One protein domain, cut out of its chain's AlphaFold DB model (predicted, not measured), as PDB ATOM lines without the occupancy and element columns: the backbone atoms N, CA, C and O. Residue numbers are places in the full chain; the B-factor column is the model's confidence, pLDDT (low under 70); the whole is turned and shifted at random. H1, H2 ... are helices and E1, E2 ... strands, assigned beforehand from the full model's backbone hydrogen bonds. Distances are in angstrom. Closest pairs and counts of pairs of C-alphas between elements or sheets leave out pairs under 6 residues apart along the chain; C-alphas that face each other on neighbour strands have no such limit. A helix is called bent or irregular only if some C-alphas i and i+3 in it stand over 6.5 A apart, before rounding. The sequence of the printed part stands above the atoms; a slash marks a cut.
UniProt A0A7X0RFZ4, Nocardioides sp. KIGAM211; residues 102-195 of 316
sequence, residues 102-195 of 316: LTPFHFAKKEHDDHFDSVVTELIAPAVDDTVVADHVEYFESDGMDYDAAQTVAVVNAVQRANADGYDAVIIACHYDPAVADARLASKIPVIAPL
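What this domain is: This is residues 102 to 195 of the 316 residues of a protein of Nocardioides sp. KIGAM211 (UniProt A0A7X0RFZ4). Two short strands, E1 and E2, lie between two unlike sides: on one side the long helix H1 with E1 folding back along it, on the other H2 with the short helix H3 packed on it at a slant. H1 meets no other helix, and the last residues fold back so that 191 to 192 pair beside E2. The printed part has 94 residues, with three named helices and two named strands in the order H1, E1, H2, E2, H3, and its class is mostly helix. It is compact, with a radius of gyration of the C-alphas of 13.2 A and spans of 42 by 32 by 25 A.

How they stand to each other: H1, residues 110 to 127, has a kink of 26 degrees near residue 121. A tight link joins it to E1, residues 131 to 136; their closest C-alphas, those of Ala 125 and Val 132, are 5.7 A apart. H2, residues 147 to 164, is apart from H1, and only just apart from E1, at 8.5 A. E2, residues 169 to 172, and E1 are near each other, and each pairs with no named strand. Residues 170 to 171 of E2 pair with residues 191 to 192, parallel. H3, residues 180 to 186, touches residues 152 to 160 of H2 alone, closest at the C-alphas of Val 156 and Ala 183, 5.1 A apart; they run the same way at a steep tilt of 45 degrees. In H2 and H3 every O i to N i+4 pair is within hydrogen-bond range, in H1 12 of 14.

Where its parts are: H1 begins at C-alpha 110 (6.270, -16.374, 58.262) and measures 26.3 A; it is irregular, but only just, with C-alphas 123 and 126 6.7 A apart. E1 measures 16.5 A, H2 25.9 A, E2 10.1 A and H3 9.9 A, ending at C-alpha 186 (-17.088, -29.726, 67.034).

The domain as a whole: The C-alphas of Asp 129 and Gly 144, the two farthest apart, are 43.2 A apart. The printed part has no cut and no long link between named elements. Mean pLDDT of the printed part is 91.9, and no printed residue is under 70.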
ATOM      1  N   LEU A 102      -5.773 -27.824  56.649       97.81
ATOM      2  CA  LEU A 102      -5.501 -26.981  57.815       97.81
ATOM      3  C   LEU A 102      -4.201 -27.379  58.523       97.81
ATOM      4  O   LEU A 102      -4.164 -28.394  59.223       97.81
ATOM      5  N   THR A 103      -3.170 -26.550  58.425       96.69
ATOM      6  CA  THR A 103      -1.910 -26.705  59.162       96.69
ATOM      7  C   THR A 103      -2.092 -26.275  60.628       96.69
ATOM      8  O   THR A 103      -2.465 -25.130  60.891       96.69
ATOM      9  N   PRO A 104      -1.847 -27.150  61.624       96.00
ATOM     10  CA  PRO A 104      -2.178 -26.873  63.026       96.00
ATOM     11  C   PRO A 104      -1.080 -26.121  63.801       96.00
ATOM     12  O   PRO A 104      -1.069 -26.132  65.029       96.00
ATOM     13  N   PHE A 105      -0.121 -25.506  63.114       92.88
ATOM     14  CA  PHE A 105       1.006 -24.788  63.715       92.88
ATOM     15  C   PHE A 105       1.492 -23.683  62.775       92.88
ATOM     16  O   PHE A 105       1.058 -23.623  61.632       92.88
ATOM     17  N   HIS A 106       2.421 -22.854  63.245       92.06
ATOM     18  CA  HIS A 106       3.189 -21.921  62.420       92.06
ATOM     19  C   HIS A 106       4.676 -22.248  62.513       92.06
ATOM     20  O   HIS A 106       5.156 -22.671  63.570       92.06
ATOM     21  N   PHE A 107       5.407 -22.030  61.426       87.56
ATOM     22  CA  PHE A 107       6.861 -22.022  61.445       87.56
ATOM     23  C   PHE A 107       7.381 -20.786  62.188       87.56
ATOM     24  O   PHE A 107       6.690 -19.782  62.369       87.56
ATOM     25  N   ALA A 108       8.649 -20.830  62.600       83.62
ATOM     26  CA  ALA A 108       9.283 -19.705  63.289       83.62
ATOM     27  C   ALA A 108       9.367 -18.439  62.412       83.62
ATOM     28  O   ALA A 108       9.438 -17.321  62.928       83.62
ATOM     29  N   LYS A 109       9.383 -18.612  61.086       83.19
ATOM     30  CA  LYS A 109       9.424 -17.540  60.091       83.19
ATOM     31  C   LYS A 109       8.161 -17.594  59.244       83.19
ATOM     32  O   LYS A 109       7.866 -18.633  58.660       83.19
ATOM     33  N   LYS A 110       7.477 -16.460  59.095       85.19
ATOM     34  CA  LYS A 110       6.270 -16.374  58.262       85.19
ATOM     35  C   LYS A 110       6.550 -16.777  56.807       85.19
ATOM     36  O   LYS A 110       5.706 -17.371  56.151       85.19
ATOM     37  N   GLU A 111       7.741 -16.482  56.295       86.06
ATOM     38  CA  GLU A 111       8.123 -16.849  54.931       86.06
ATOM     39  C   GLU A 111       8.135 -18.371  54.712       86.06
ATOM     40  O   GLU A 111       7.967 -18.820  53.581       86.06
ATOM     41  N   HIS A 112       8.328 -19.164  55.774       86.44
ATOM     42  CA  HIS A 112       8.257 -20.623  55.702       86.44
ATOM     43  C   HIS A 112       6.813 -21.134  55.696       86.44
ATOM     44  O   HIS A 112       6.557 -22.095  54.978       86.44
ATOM     45  N   ASP A 113       5.876 -20.476  56.399       88.31
ATOM     46  CA  ASP A 113       4.434 -20.761  56.260       88.31
ATOM     47  C   ASP A 113       4.020 -20.590  54.787       88.31
ATOM     48  O   ASP A 113       3.552 -21.529  54.148       88.31
ATOM     49  N   ASP A 114       4.319 -19.418  54.208       87.69
ATOM     50  CA  ASP A 114       3.951 -19.094  52.823       87.69
ATOM     51  C   ASP A 114       4.603 -20.068  51.814       87.69
ATOM     52  O   ASP A 114       3.990 -20.465  50.820       87.69
ATOM     53  N   HIS A 115       5.859 -20.470  52.056       86.44
ATOM     54  CA  HIS A 115       6.556 -21.449  51.218       86.44
ATOM     55  C   HIS A 115       5.924 -22.841  51.327       86.44
ATOM     56  O   HIS A 115       5.708 -23.503  50.310       86.44
ATOM     57  N   PHE A 116       5.643 -23.295  52.546       88.75
ATOM     58  CA  PHE A 116       5.047 -24.599  52.799       88.75
ATOM     59  C   PHE A 116       3.663 -24.715  52.158       88.75
ATOM     60  O   PHE A 116       3.417 -25.679  51.429       88.75
ATOM     61  N   ASP A 117       2.812 -23.705  52.337       89.31
ATOM     62  CA  ASP A 117       1.489 -23.646  51.715       89.31
ATOM     63  C   ASP A 117       1.582 -23.706  50.189       89.31
ATOM     64  O   ASP A 117       0.811 -24.428  49.552       89.31
ATOM     65  N   SER A 118       2.556 -23.009  49.589       87.81
ATOM     66  CA  SER A 118       2.798 -23.061  48.143       87.81
ATOM     67  C   SER A 118       3.153 -24.477  47.683       87.81
ATOM     68  O   SER A 118       2.511 -25.005  46.776       87.81
ATOM     69  N   VAL A 119       4.138 -25.113  48.325       87.69
ATOM     70  CA  VAL A 119       4.611 -26.462  47.965       87.69
ATOM     71  C   VAL A 119       3.497 -27.496  48.119       87.69
ATOM     72  O   VAL A 119       3.287 -28.338  47.243       87.69
ATOM     73  N   VAL A 120       2.755 -27.442  49.224       90.00
ATOM     74  CA  VAL A 120       1.666 -28.381  49.489       90.00
ATOM     75  C   VAL A 120       0.506 -28.158  48.525       90.00
ATOM     76  O   VAL A 120      -0.007 -29.132  47.976       90.00
ATOM     77  N   THR A 121       0.113 -26.907  48.269       91.25
ATOM     78  CA  THR A 121      -0.986 -26.581  47.346       91.25
ATOM     79  C   THR A 121      -0.676 -27.035  45.924       91.25
ATOM     80  O   THR A 121      -1.528 -27.662  45.292       91.25
ATOM     81  N   GLU A 122       0.542 -26.782  45.430       91.00
ATOM     82  CA  GLU A 122       0.992 -27.260  44.115       91.00
ATOM     83  C   GLU A 122       0.900 -28.786  43.993       91.00
ATOM     84  O   GLU A 122       0.560 -29.301  42.926       91.00
ATOM     85  N   LEU A 123       1.144 -29.507  45.091       91.06
ATOM     86  CA  LEU A 123       1.046 -30.959  45.132       91.06
ATOM     87  C   LEU A 123      -0.405 -31.467  45.174       91.06
ATOM     88  O   LEU A 123      -0.754 -32.393  44.440       91.06
ATOM     89  N   ILE A 124      -1.242 -30.928  46.064       93.94
ATOM     90  CA  ILE A 124      -2.555 -31.522  46.371       93.94
ATOM     91  C   ILE A 124      -3.687 -30.998  45.488       93.94
ATOM     92  O   ILE A 124      -4.631 -31.744  45.232       93.94
ATOM     93  N   ALA A 125      -3.614 -29.753  45.006       92.50
ATOM     94  CA  ALA A 125      -4.693 -29.163  44.214       92.50
ATOM     95  C   ALA A 125      -4.953 -29.920  42.895       92.50
ATOM     96  O   ALA A 125      -6.116 -30.157  42.582       92.50
ATOM     97  N   PRO A 126      -3.936 -30.395  42.144       92.69
ATOM     98  CA  PRO A 126      -4.169 -31.194  40.939       92.69
ATOM     99  C   PRO A 126      -4.669 -32.622  41.212       92.69
ATOM    100  O   PRO A 126      -4.996 -33.345  40.270       92.69
ATOM    101  N   ALA A 127      -4.671 -33.078  42.471       90.38
ATOM    102  CA  ALA A 127      -4.982 -34.462  42.822       90.38
ATOM    103  C   ALA A 127      -6.491 -34.755  42.919       90.38
ATOM    104  O   ALA A 127      -6.869 -35.928  43.036       90.38
ATOM    105  N   VAL A 128      -7.327 -33.712  42.901       91.50
ATOM    106  CA  VAL A 128      -8.789 -33.754  43.036       91.50
ATOM    107  C   VAL A 128      -9.438 -32.689  42.140       91.50
ATOM    108  O   VAL A 128      -8.802 -31.701  41.796       91.50
ATOM    109  N   ASP A 129     -10.716 -32.865  41.788       91.44
ATOM    110  CA  ASP A 129     -11.503 -31.861  41.038       91.44
ATOM    111  C   ASP A 129     -12.086 -30.753  41.951       91.44
ATOM    112  O   ASP A 129     -12.753 -29.810  41.505       91.44
ATOM    113  N   ASP A 130     -11.869 -30.890  43.258       92.50
ATOM    114  CA  ASP A 130     -12.365 -29.998  44.298       92.50
ATOM    115  C   ASP A 130     -11.431 -28.801  44.518       92.50
ATOM    116  O   ASP A 130     -10.228 -28.851  44.268       92.50
ATOM    117  N   THR A 131     -11.983 -27.704  45.028       95.19
ATOM    118  CA  THR A 131     -11.196 -26.532  45.408       95.19
ATOM    119  C   THR A 131     -10.527 -26.803  46.746       95.19
ATOM    120  O   THR A 131     -11.198 -26.875  47.774       95.19
ATOM    121  N   VAL A 132      -9.202 -26.914  46.747       95.25
ATOM    122  CA  VAL A 132      -8.416 -27.083  47.972       95.25
ATOM    123  C   VAL A 132      -7.875 -25.734  48.430       95.25
ATOM    124  O   VAL A 132      -7.294 -24.994  47.638       95.25
ATOM    125  N   VAL A 133      -8.064 -25.417  49.708       95.19
ATOM    126  CA  VAL A 133      -7.492 -24.235  50.362       95.19
ATOM    127  C   VAL A 133      -6.523 -24.714  51.434       95.19
ATOM    128  O   VAL A 133      -6.960 -25.353  52.387       95.19
ATOM    129  N   ALA A 134      -5.232 -24.428  51.271       94.50
ATOM    130  CA  ALA A 134      -4.256 -24.551  52.351       94.50
ATOM    131  C   ALA A 134      -4.338 -23.305  53.240       94.50
ATOM    132  O   ALA A 134      -4.422 -22.188  52.727       94.50
ATOM    133  N   ASP A 135      -4.398 -23.511  54.552       94.19
ATOM    134  CA  ASP A 135      -4.435 -22.437  55.545       94.19
ATOM    135  C   ASP A 135      -3.844 -22.941  56.862       94.19
ATOM    136  O   ASP A 135      -3.781 -24.145  57.125       94.19
ATOM    137  N   HIS A 136      -3.476 -22.008  57.727       95.62
ATOM    138  CA  HIS A 136      -3.011 -22.292  59.072       95.62
ATOM    139  C   HIS A 136      -4.122 -22.013  60.097       95.62
ATOM    140  O   HIS A 136      -5.072 -21.255  59.869       95.62
ATOM    141  N   VAL A 137      -4.018 -22.635  61.271       96.56
ATOM    142  CA  VAL A 137      -4.784 -22.180  62.440       96.56
ATOM    143  C   VAL A 137      -4.449 -20.717  62.756       96.56
ATOM    144  O   VAL A 137      -3.436 -20.190  62.314       96.56
ATOM    145  N   GLU A 138      -5.298 -20.033  63.524       93.69
ATOM    146  CA  GLU A 138      -4.902 -18.715  64.039       93.69
ATOM    147  C   GLU A 138      -3.676 -18.858  64.942       93.69
ATOM    148  O   GLU A 138      -3.596 -19.810  65.722       93.69
ATOM    149  N   TYR A 139      -2.753 -17.896  64.855       92.50
ATOM    150  CA  TYR A 139      -1.586 -17.864  65.728       92.50
ATOM    151  C   TYR A 139      -2.021 -17.933  67.194       92.50
ATOM    152  O   TYR A 139      -2.897 -17.185  67.638       92.50
ATOM    153  N   PHE A 140      -1.382 -18.823  67.941       90.19
ATOM    154  CA  PHE A 140      -1.658 -19.052  69.347       90.19
ATOM    155  C   PHE A 140      -0.348 -19.134  70.126       90.19
ATOM    156  O   PHE A 140       0.671 -19.602  69.621       90.19
ATOM    157  N   GLU A 141      -0.395 -18.700  71.380       85.44
ATOM    158  CA  GLU A 141       0.686 -18.886  72.342       85.44
ATOM    159  C   GLU A 141       0.210 -19.848  73.422       85.44
ATOM    160  O   GLU A 141      -0.981 -19.923  73.732       85.44
ATOM    161  N   SER A 142       1.139 -20.613  73.993       77.62
ATOM    162  CA  SER A 142       0.794 -21.542  75.061       77.62
ATOM    163  C   SER A 142       0.636 -20.861  76.419       77.62
ATOM    164  O   SER A 142       0.206 -21.541  77.326       77.62
ATOM    165  N   ASP A 143       0.967 -19.576  76.606       74.00
ATOM    166  CA  ASP A 143       0.704 -18.724  77.792       74.00
ATOM    167  C   ASP A 143       0.334 -19.433  79.119       74.00
ATOM    168  O   ASP A 143      -0.730 -19.235  79.710       74.00
ATOM    169  N   GLY A 144       1.249 -20.260  79.636       70.12
ATOM    170  CA  GLY A 144       1.092 -20.954  80.924       70.12
ATOM    171  C   GLY A 144       0.205 -22.211  80.913       70.12
ATOM    172  O   GLY A 144       0.019 -22.819  81.968       70.12
ATOM    173  N   MET A 145      -0.304 -22.620  79.754       76.62
ATOM    174  CA  MET A 145      -0.908 -23.920  79.468       76.62
ATOM    175  C   MET A 145       0.027 -24.810  78.634       76.62
ATOM    176  O   MET A 145       1.062 -24.384  78.121       76.62
ATOM    177  N   ASP A 146      -0.326 -26.089  78.553       87.56
ATOM    178  CA  ASP A 146       0.364 -27.057  77.707       87.56
ATOM    179  C   ASP A 146       0.190 -26.703  76.216       87.56
ATOM    180  O   ASP A 146      -0.885 -26.247  75.808       87.56
ATOM    181  N   TYR A 147       1.243 -26.882  75.409       86.50
ATOM    182  CA  TYR A 147       1.219 -26.537  73.984       86.50
ATOM    183  C   TYR A 147       0.158 -27.335  73.220       86.50
ATOM    184  O   TYR A 147      -0.581 -26.744  72.435       86.50
ATOM    185  N   ASP A 148       0.015 -28.632  73.498       84.94
ATOM    186  CA  ASP A 148      -0.949 -29.499  72.814       84.94
ATOM    187  C   ASP A 148      -2.381 -29.077  73.154       84.94
ATOM    188  O   ASP A 148      -3.281 -29.113  72.311       84.94
ATOM    189  N   ALA A 149      -2.603 -28.605  74.383       84.00
ATOM    190  CA  ALA A 149      -3.887 -28.052  74.790       84.00
ATOM    191  C   ALA A 149      -4.192 -26.722  74.075       84.00
ATOM    192  O   ALA A 149      -5.324 -26.515  73.634       84.00
ATOM    193  N   ALA A 150      -3.203 -25.834  73.921       86.19
ATOM    194  CA  ALA A 150      -3.375 -24.580  73.185       86.19
ATOM    195  C   ALA A 150      -3.630 -24.848  71.690       86.19
ATOM    196  O   ALA A 150      -4.569 -24.300  71.107       86.19
ATOM    197  N   GLN A 151      -2.871 -25.778  71.105       92.81
ATOM    198  CA  GLN A 151      -3.054 -26.248  69.735       92.81
ATOM    199  C   GLN A 151      -4.439 -26.870  69.539       92.81
ATOM    200  O   GLN A 151      -5.105 -26.593  68.543       92.81
ATOM    201  N   THR A 152      -4.918 -27.659  70.502       91.31
ATOM    202  CA  THR A 152      -6.262 -28.250  70.458       91.31
ATOM    203  C   THR A 152      -7.342 -27.178  70.356       91.31
ATOM    204  O   THR A 152      -8.235 -27.282  69.514       91.31
ATOM    205  N   VAL A 153      -7.245 -26.112  71.157       90.06
ATOM    206  CA  VAL A 153      -8.181 -24.979  71.084       90.06
ATOM    207  C   VAL A 153      -8.118 -24.307  69.711       90.06
ATOM    208  O   VAL A 153      -9.165 -24.053  69.109       90.06
ATOM    209  N   ALA A 154      -6.916 -24.062  69.186       95.44
ATOM    210  CA  ALA A 154      -6.727 -23.436  67.880       95.44
ATOM    211  C   ALA A 154      -7.328 -24.276  66.735       95.44
ATOM    212  O   ALA A 154      -8.072 -23.748  65.905       95.44
ATOM    213  N   VAL A 155      -7.089 -25.593  66.730       96.50
ATOM    214  CA  VAL A 155      -7.645 -26.528  65.737       96.50
ATOM    215  C   VAL A 155      -9.171 -26.581  65.817       96.50
ATOM    216  O   VAL A 155      -9.843 -26.465  64.793       96.50
ATOM    217  N   VAL A 156      -9.746 -26.704  67.018       93.56
ATOM    218  CA  VAL A 156     -11.207 -26.748  67.196       93.56
ATOM    219  C   VAL A 156     -11.863 -25.447  66.724       93.56
ATOM    220  O   VAL A 156     -12.881 -25.497  66.029       93.56
ATOM    221  N   ASN A 157     -11.272 -24.289  67.032       94.75
ATOM    222  CA  ASN A 157     -11.764 -22.993  66.558       94.75
ATOM    223  C   ASN A 157     -11.717 -22.891  65.027       94.75
ATOM    224  O   ASN A 157     -12.698 -22.476  64.407       94.75
ATOM    225  N   ALA A 158     -10.616 -23.320  64.404       97.88
ATOM    226  CA  ALA A 158     -10.478 -23.323  62.950       97.88
ATOM    227  C   ALA A 158     -11.500 -24.253  62.270       97.88
ATOM    228  O   ALA A 158     -12.093 -23.880  61.260       97.88
ATOM    229  N   VAL A 159     -11.792 -25.419  62.851       93.44
ATOM    230  CA  VAL A 159     -12.834 -26.336  62.353       93.44
ATOM    231  C   VAL A 159     -14.234 -25.725  62.476       93.44
ATOM    232  O   VAL A 159     -15.050 -25.837  61.560       93.44
ATOM    233  N   GLN A 160     -14.531 -25.026  63.575       92.38
ATOM    234  CA  GLN A 160     -15.796 -24.298  63.718       92.38
ATOM    235  C   GLN A 160     -15.928 -23.170  62.689       92.38
ATOM    236  O   GLN A 160     -17.003 -23.010  62.104       92.38
ATOM    237  N   ARG A 161     -14.840 -22.435  62.431       96.94
ATOM    238  CA  ARG A 161     -14.778 -21.426  61.369       96.94
ATOM    239  C   ARG A 161     -14.997 -22.058  59.997       96.94
ATOM    240  O   ARG A 161     -15.818 -21.560  59.239       96.94
ATOM    241  N   ALA A 162     -14.381 -23.206  59.722       96.88
ATOM    242  CA  ALA A 162     -14.567 -23.926  58.464       96.88
ATOM    243  C   ALA A 162     -16.041 -24.300  58.208       96.88
ATOM    244  O   ALA A 162     -16.529 -24.150  57.086       96.88
ATOM    245  N   ASN A 163     -16.782 -24.702  59.252       90.56
ATOM    246  CA  ASN A 163     -18.231 -24.914  59.143       90.56
ATOM    247  C   ASN A 163     -18.978 -23.624  58.761       90.56
ATOM    248  O   ASN A 163     -19.916 -23.671  57.967       90.56
ATOM    249  N   ALA A 164     -18.611 -22.485  59.359       93.69
ATOM    250  CA  ALA A 164     -19.255 -21.194  59.107       93.69
ATOM    251  C   ALA A 164     -18.937 -20.645  57.705       93.69
ATOM    252  O   ALA A 164     -19.809 -20.071  57.056       93.69
ATOM    253  N   ASP A 165     -17.718 -20.890  57.226       95.69
ATOM    254  CA  ASP A 165     -17.217 -20.458  55.917       95.69
ATOM    255  C   ASP A 165     -17.684 -21.360  54.761       95.69
ATOM    256  O   ASP A 165     -17.367 -21.096  53.595       95.69
ATOM    257  N   GLY A 166     -18.439 -22.419  55.070       94.88
ATOM    258  CA  GLY A 166     -19.040 -23.318  54.088       94.88
ATOM    259  C   GLY A 166     -18.034 -24.222  53.379       94.88
ATOM    260  O   GLY A 166     -18.191 -24.464  52.185       94.88
ATOM    261  N   TYR A 167     -16.993 -24.683  54.079       97.31
ATOM    262  CA  TYR A 167     -16.183 -25.808  53.606       97.31
ATOM    263  C   TYR A 167     -16.990 -27.108  53.669       97.31
ATOM    264  O   TYR A 167     -17.909 -27.232  54.476       97.31
ATOM    265  N   ASP A 168     -16.633 -28.079  52.834       97.19
ATOM    266  CA  ASP A 168     -17.312 -29.374  52.741       97.19
ATOM    267  C   ASP A 168     -16.535 -30.502  53.435       97.19
ATOM    268  O   ASP A 168     -17.120 -31.531  53.755       97.19
ATOM    269  N   ALA A 169     -15.237 -30.319  53.705       98.00
ATOM    270  CA  ALA A 169     -14.438 -31.170  54.590       98.00
ATOM    271  C   ALA A 169     -13.176 -30.436  55.073       98.00
ATOM    272  O   ALA A 169     -12.710 -29.488  54.434       98.00
ATOM    273  N   VAL A 170     -12.601 -30.912  56.180       98.44
ATOM    274  CA  VAL A 170     -11.335 -30.417  56.742       98.44
ATOM    275  C   VAL A 170     -10.334 -31.563  56.859       98.44
ATOM    276  O   VAL A 170     -10.653 -32.623  57.392       98.44
ATOM    277  N   ILE A 171      -9.107 -31.341  56.402       98.56
ATOM    278  CA  ILE A 171      -7.935 -32.155  56.708       98.56
ATOM    279  C   ILE A 171      -7.156 -31.442  57.812       98.56
ATOM    280  O   ILE A 171      -6.778 -30.289  57.631       98.56
ATOM    281  N   ILE A 172      -6.876 -32.119  58.926       98.19
ATOM    282  CA  ILE A 172      -5.912 -31.622  59.919       98.19
ATOM    283  C   ILE A 172      -4.523 -32.037  59.432       98.19
ATOM    284  O   ILE A 172      -4.135 -33.191  59.559       98.19
ATOM    285  N   ALA A 173      -3.799 -31.117  58.803       95.81
ATOM    286  CA  ALA A 173      -2.614 -31.372  57.988       95.81
ATOM    287  C   ALA A 173      -1.321 -31.625  58.787       95.81
ATOM    288  O   ALA A 173      -0.274 -31.027  58.533       95.81
ATOM    289  N   CYS A 174      -1.373 -32.532  59.758       96.06
ATOM    290  CA  CYS A 174      -0.223 -32.967  60.540       96.06
ATOM    291  C   CYS A 174      -0.400 -34.428  60.944       96.06
ATOM    292  O   CYS A 174      -1.485 -34.829  61.346       96.06
ATOM    293  N   HIS A 175       0.678 -35.204  60.898       96.19
ATOM    294  CA  HIS A 175       0.676 -36.628  61.241       96.19
ATOM    295  C   HIS A 175       0.737 -36.929  62.728       96.19
ATOM    296  O   HIS A 175       0.604 -38.085  63.119       96.19
ATOM    297  N   TYR A 176       0.884 -35.906  63.565       96.00
ATOM    298  CA  TYR A 176       0.517 -36.042  64.971       96.00
ATOM    299  C   TYR A 176      -1.005 -36.081  65.151       96.00
ATOM    300  O   TYR A 176      -1.472 -36.306  66.264       96.00
ATOM    301  N   ASP A 177      -1.774 -35.879  64.067       96.75
ATOM    302  CA  ASP A 177      -3.233 -35.926  64.034       96.75
ATOM    303  C   ASP A 177      -3.853 -35.163  65.238       96.75
ATOM    304  O   ASP A 177      -4.703 -35.706  65.961       96.75
ATOM    305  N   PRO A 178      -3.415 -33.911  65.514       94.75
ATOM    306  CA  PRO A 178      -3.767 -33.224  66.749       94.75
ATOM    307  C   PRO A 178      -5.267 -32.939  66.810       94.75
ATOM    308  O   PRO A 178      -5.891 -32.579  65.811       94.75
ATOM    309  N   ALA A 179      -5.847 -33.083  68.002       94.25
ATOM    310  CA  ALA A 179      -7.240 -32.740  68.293       94.25
ATOM    311  C   ALA A 179      -8.296 -33.393  67.380       94.25
ATOM    312  O   ALA A 179      -9.427 -32.920  67.316       94.25
ATOM    313  N   VAL A 180      -7.989 -34.493  66.680       94.31
ATOM    314  CA  VAL A 180      -8.928 -35.122  65.729       94.31
ATOM    315  C   VAL A 180     -10.249 -35.527  66.389       94.31
ATOM    316  O   VAL A 180     -11.313 -35.375  65.785       94.31
ATOM    317  N   ALA A 181     -10.205 -36.044  67.620       87.75
ATOM    318  CA  ALA A 181     -11.411 -36.413  68.356       87.75
ATOM    319  C   ALA A 181     -12.277 -35.180  68.668       87.75
ATOM    320  O   ALA A 181     -13.470 -35.177  68.363       87.75
ATOM    321  N   ASP A 182     -11.670 -34.123  69.205       92.94
ATOM    322  CA  ASP A 182     -12.339 -32.870  69.566       92.94
ATOM    323  C   ASP A 182     -12.867 -32.126  68.335       92.94
ATOM    324  O   ASP A 182     -14.020 -31.691  68.303       92.94
ATOM    325  N   ALA A 183     -12.068 -32.063  67.271       92.00
ATOM    326  CA  ALA A 183     -12.447 -31.502  65.984       92.00
ATOM    327  C   ALA A 183     -13.674 -32.213  65.404       92.00
ATOM    328  O   ALA A 183     -14.621 -31.554  64.985       92.00
ATOM    329  N   ARG A 184     -13.715 -33.552  65.430       95.38
ATOM    330  CA  ARG A 184     -14.883 -34.325  64.965       95.38
ATOM    331  C   ARG A 184     -16.133 -34.079  65.803       95.38
ATOM    332  O   ARG A 184     -17.226 -34.122  65.252       95.38
ATOM    333  N   LEU A 185     -15.991 -33.821  67.104       88.12
ATOM    334  CA  LEU A 185     -17.118 -33.459  67.971       88.12
ATOM    335  C   LEU A 185     -17.639 -32.043  67.684       88.12
ATOM    336  O   LEU A 185     -18.842 -31.805  67.774       88.12
ATOM    337  N   ALA A 186     -16.746 -31.112  67.346       85.69
ATOM    338  CA  ALA A 186     -17.088 -29.726  67.034       85.69
ATOM    339  C   ALA A 186     -17.522 -29.503  65.572       85.69
ATOM    340  O   ALA A 186     -18.091 -28.454  65.254       85.69
ATOM    341  N   SER A 187     -17.242 -30.453  64.680       91.44
ATOM    342  CA  SER A 187     -17.471 -30.315  63.243       91.44
ATOM    343  C   SER A 187     -18.882 -30.714  62.808       91.44
ATOM    344  O   SER A 187     -19.480 -31.644  63.346       91.44
ATOM    345  N   LYS A 188     -19.395 -30.040  61.772       92.94
ATOM    346  CA  LYS A 188     -20.578 -30.470  61.006       92.94
ATOM    347  C   LYS A 188     -20.202 -31.139  59.683       92.94
ATOM    348  O   LYS A 188     -21.067 -31.718  59.035       92.94
ATOM    349  N   ILE A 189     -18.931 -31.051  59.303       96.31
ATOM    350  CA  ILE A 189     -18.359 -31.609  58.076       96.31
ATOM    351  C   ILE A 189     -17.299 -32.670  58.407       96.31
ATOM    352  O   ILE A 189     -16.776 -32.693  59.527       96.31
ATOM    353  N   PRO A 190     -16.962 -33.577  57.478       97.69
ATOM    354  CA  PRO A 190     -15.928 -34.578  57.700       97.69
ATOM    355  C   PRO A 190     -14.584 -33.966  58.112       97.69
ATOM    356  O   PRO A 190     -14.119 -32.999  57.512       97.69
ATOM    357  N   VAL A 191     -13.950 -34.580  59.114       98.12
ATOM    358  CA  VAL A 191     -12.589 -34.248  59.562       98.12
ATOM    359  C   VAL A 191     -11.673 -35.441  59.309       98.12
ATOM    360  O   VAL A 191     -11.843 -36.522  59.898       98.12
ATOM    361  N   ILE A 192     -10.704 -35.232  58.424       98.19
ATOM    362  CA  ILE A 192      -9.736 -36.222  57.965       98.19
ATOM    363  C   ILE A 192      -8.414 -36.032  58.701       98.19
ATOM    364  O   ILE A 192      -7.899 -34.923  58.825       98.19
ATOM    365  N   ALA A 193      -7.883 -37.152  59.175       98.19
ATOM    366  CA  ALA A 193      -6.642 -37.253  59.922       98.19
ATOM    367  C   ALA A 193      -5.637 -38.034  59.050       98.19
ATOM    368  O   ALA A 193      -5.907 -39.206  58.750       98.19
ATOM    369  N   PRO A 194      -4.570 -37.395  58.531       97.88
ATOM    370  CA  PRO A 194      -3.671 -37.991  57.547       97.88
ATOM    371  C   PRO A 194      -3.019 -39.296  58.001       97.88
ATOM    372  O   PRO A 194      -2.987 -40.242  57.207       97.88
ATOM    373  N   LEU A 195      -2.530 -39.381  59.246       98.31
ATOM    374  CA  LEU A 195      -1.879 -40.600  59.729       98.31
ATOM    375  C   LEU A 195      -2.911 -41.721  59.878       98.31
ATOM    376  O   LEU A 195      -2.733 -42.795  59.300       98.31
TER     377      LEU A 195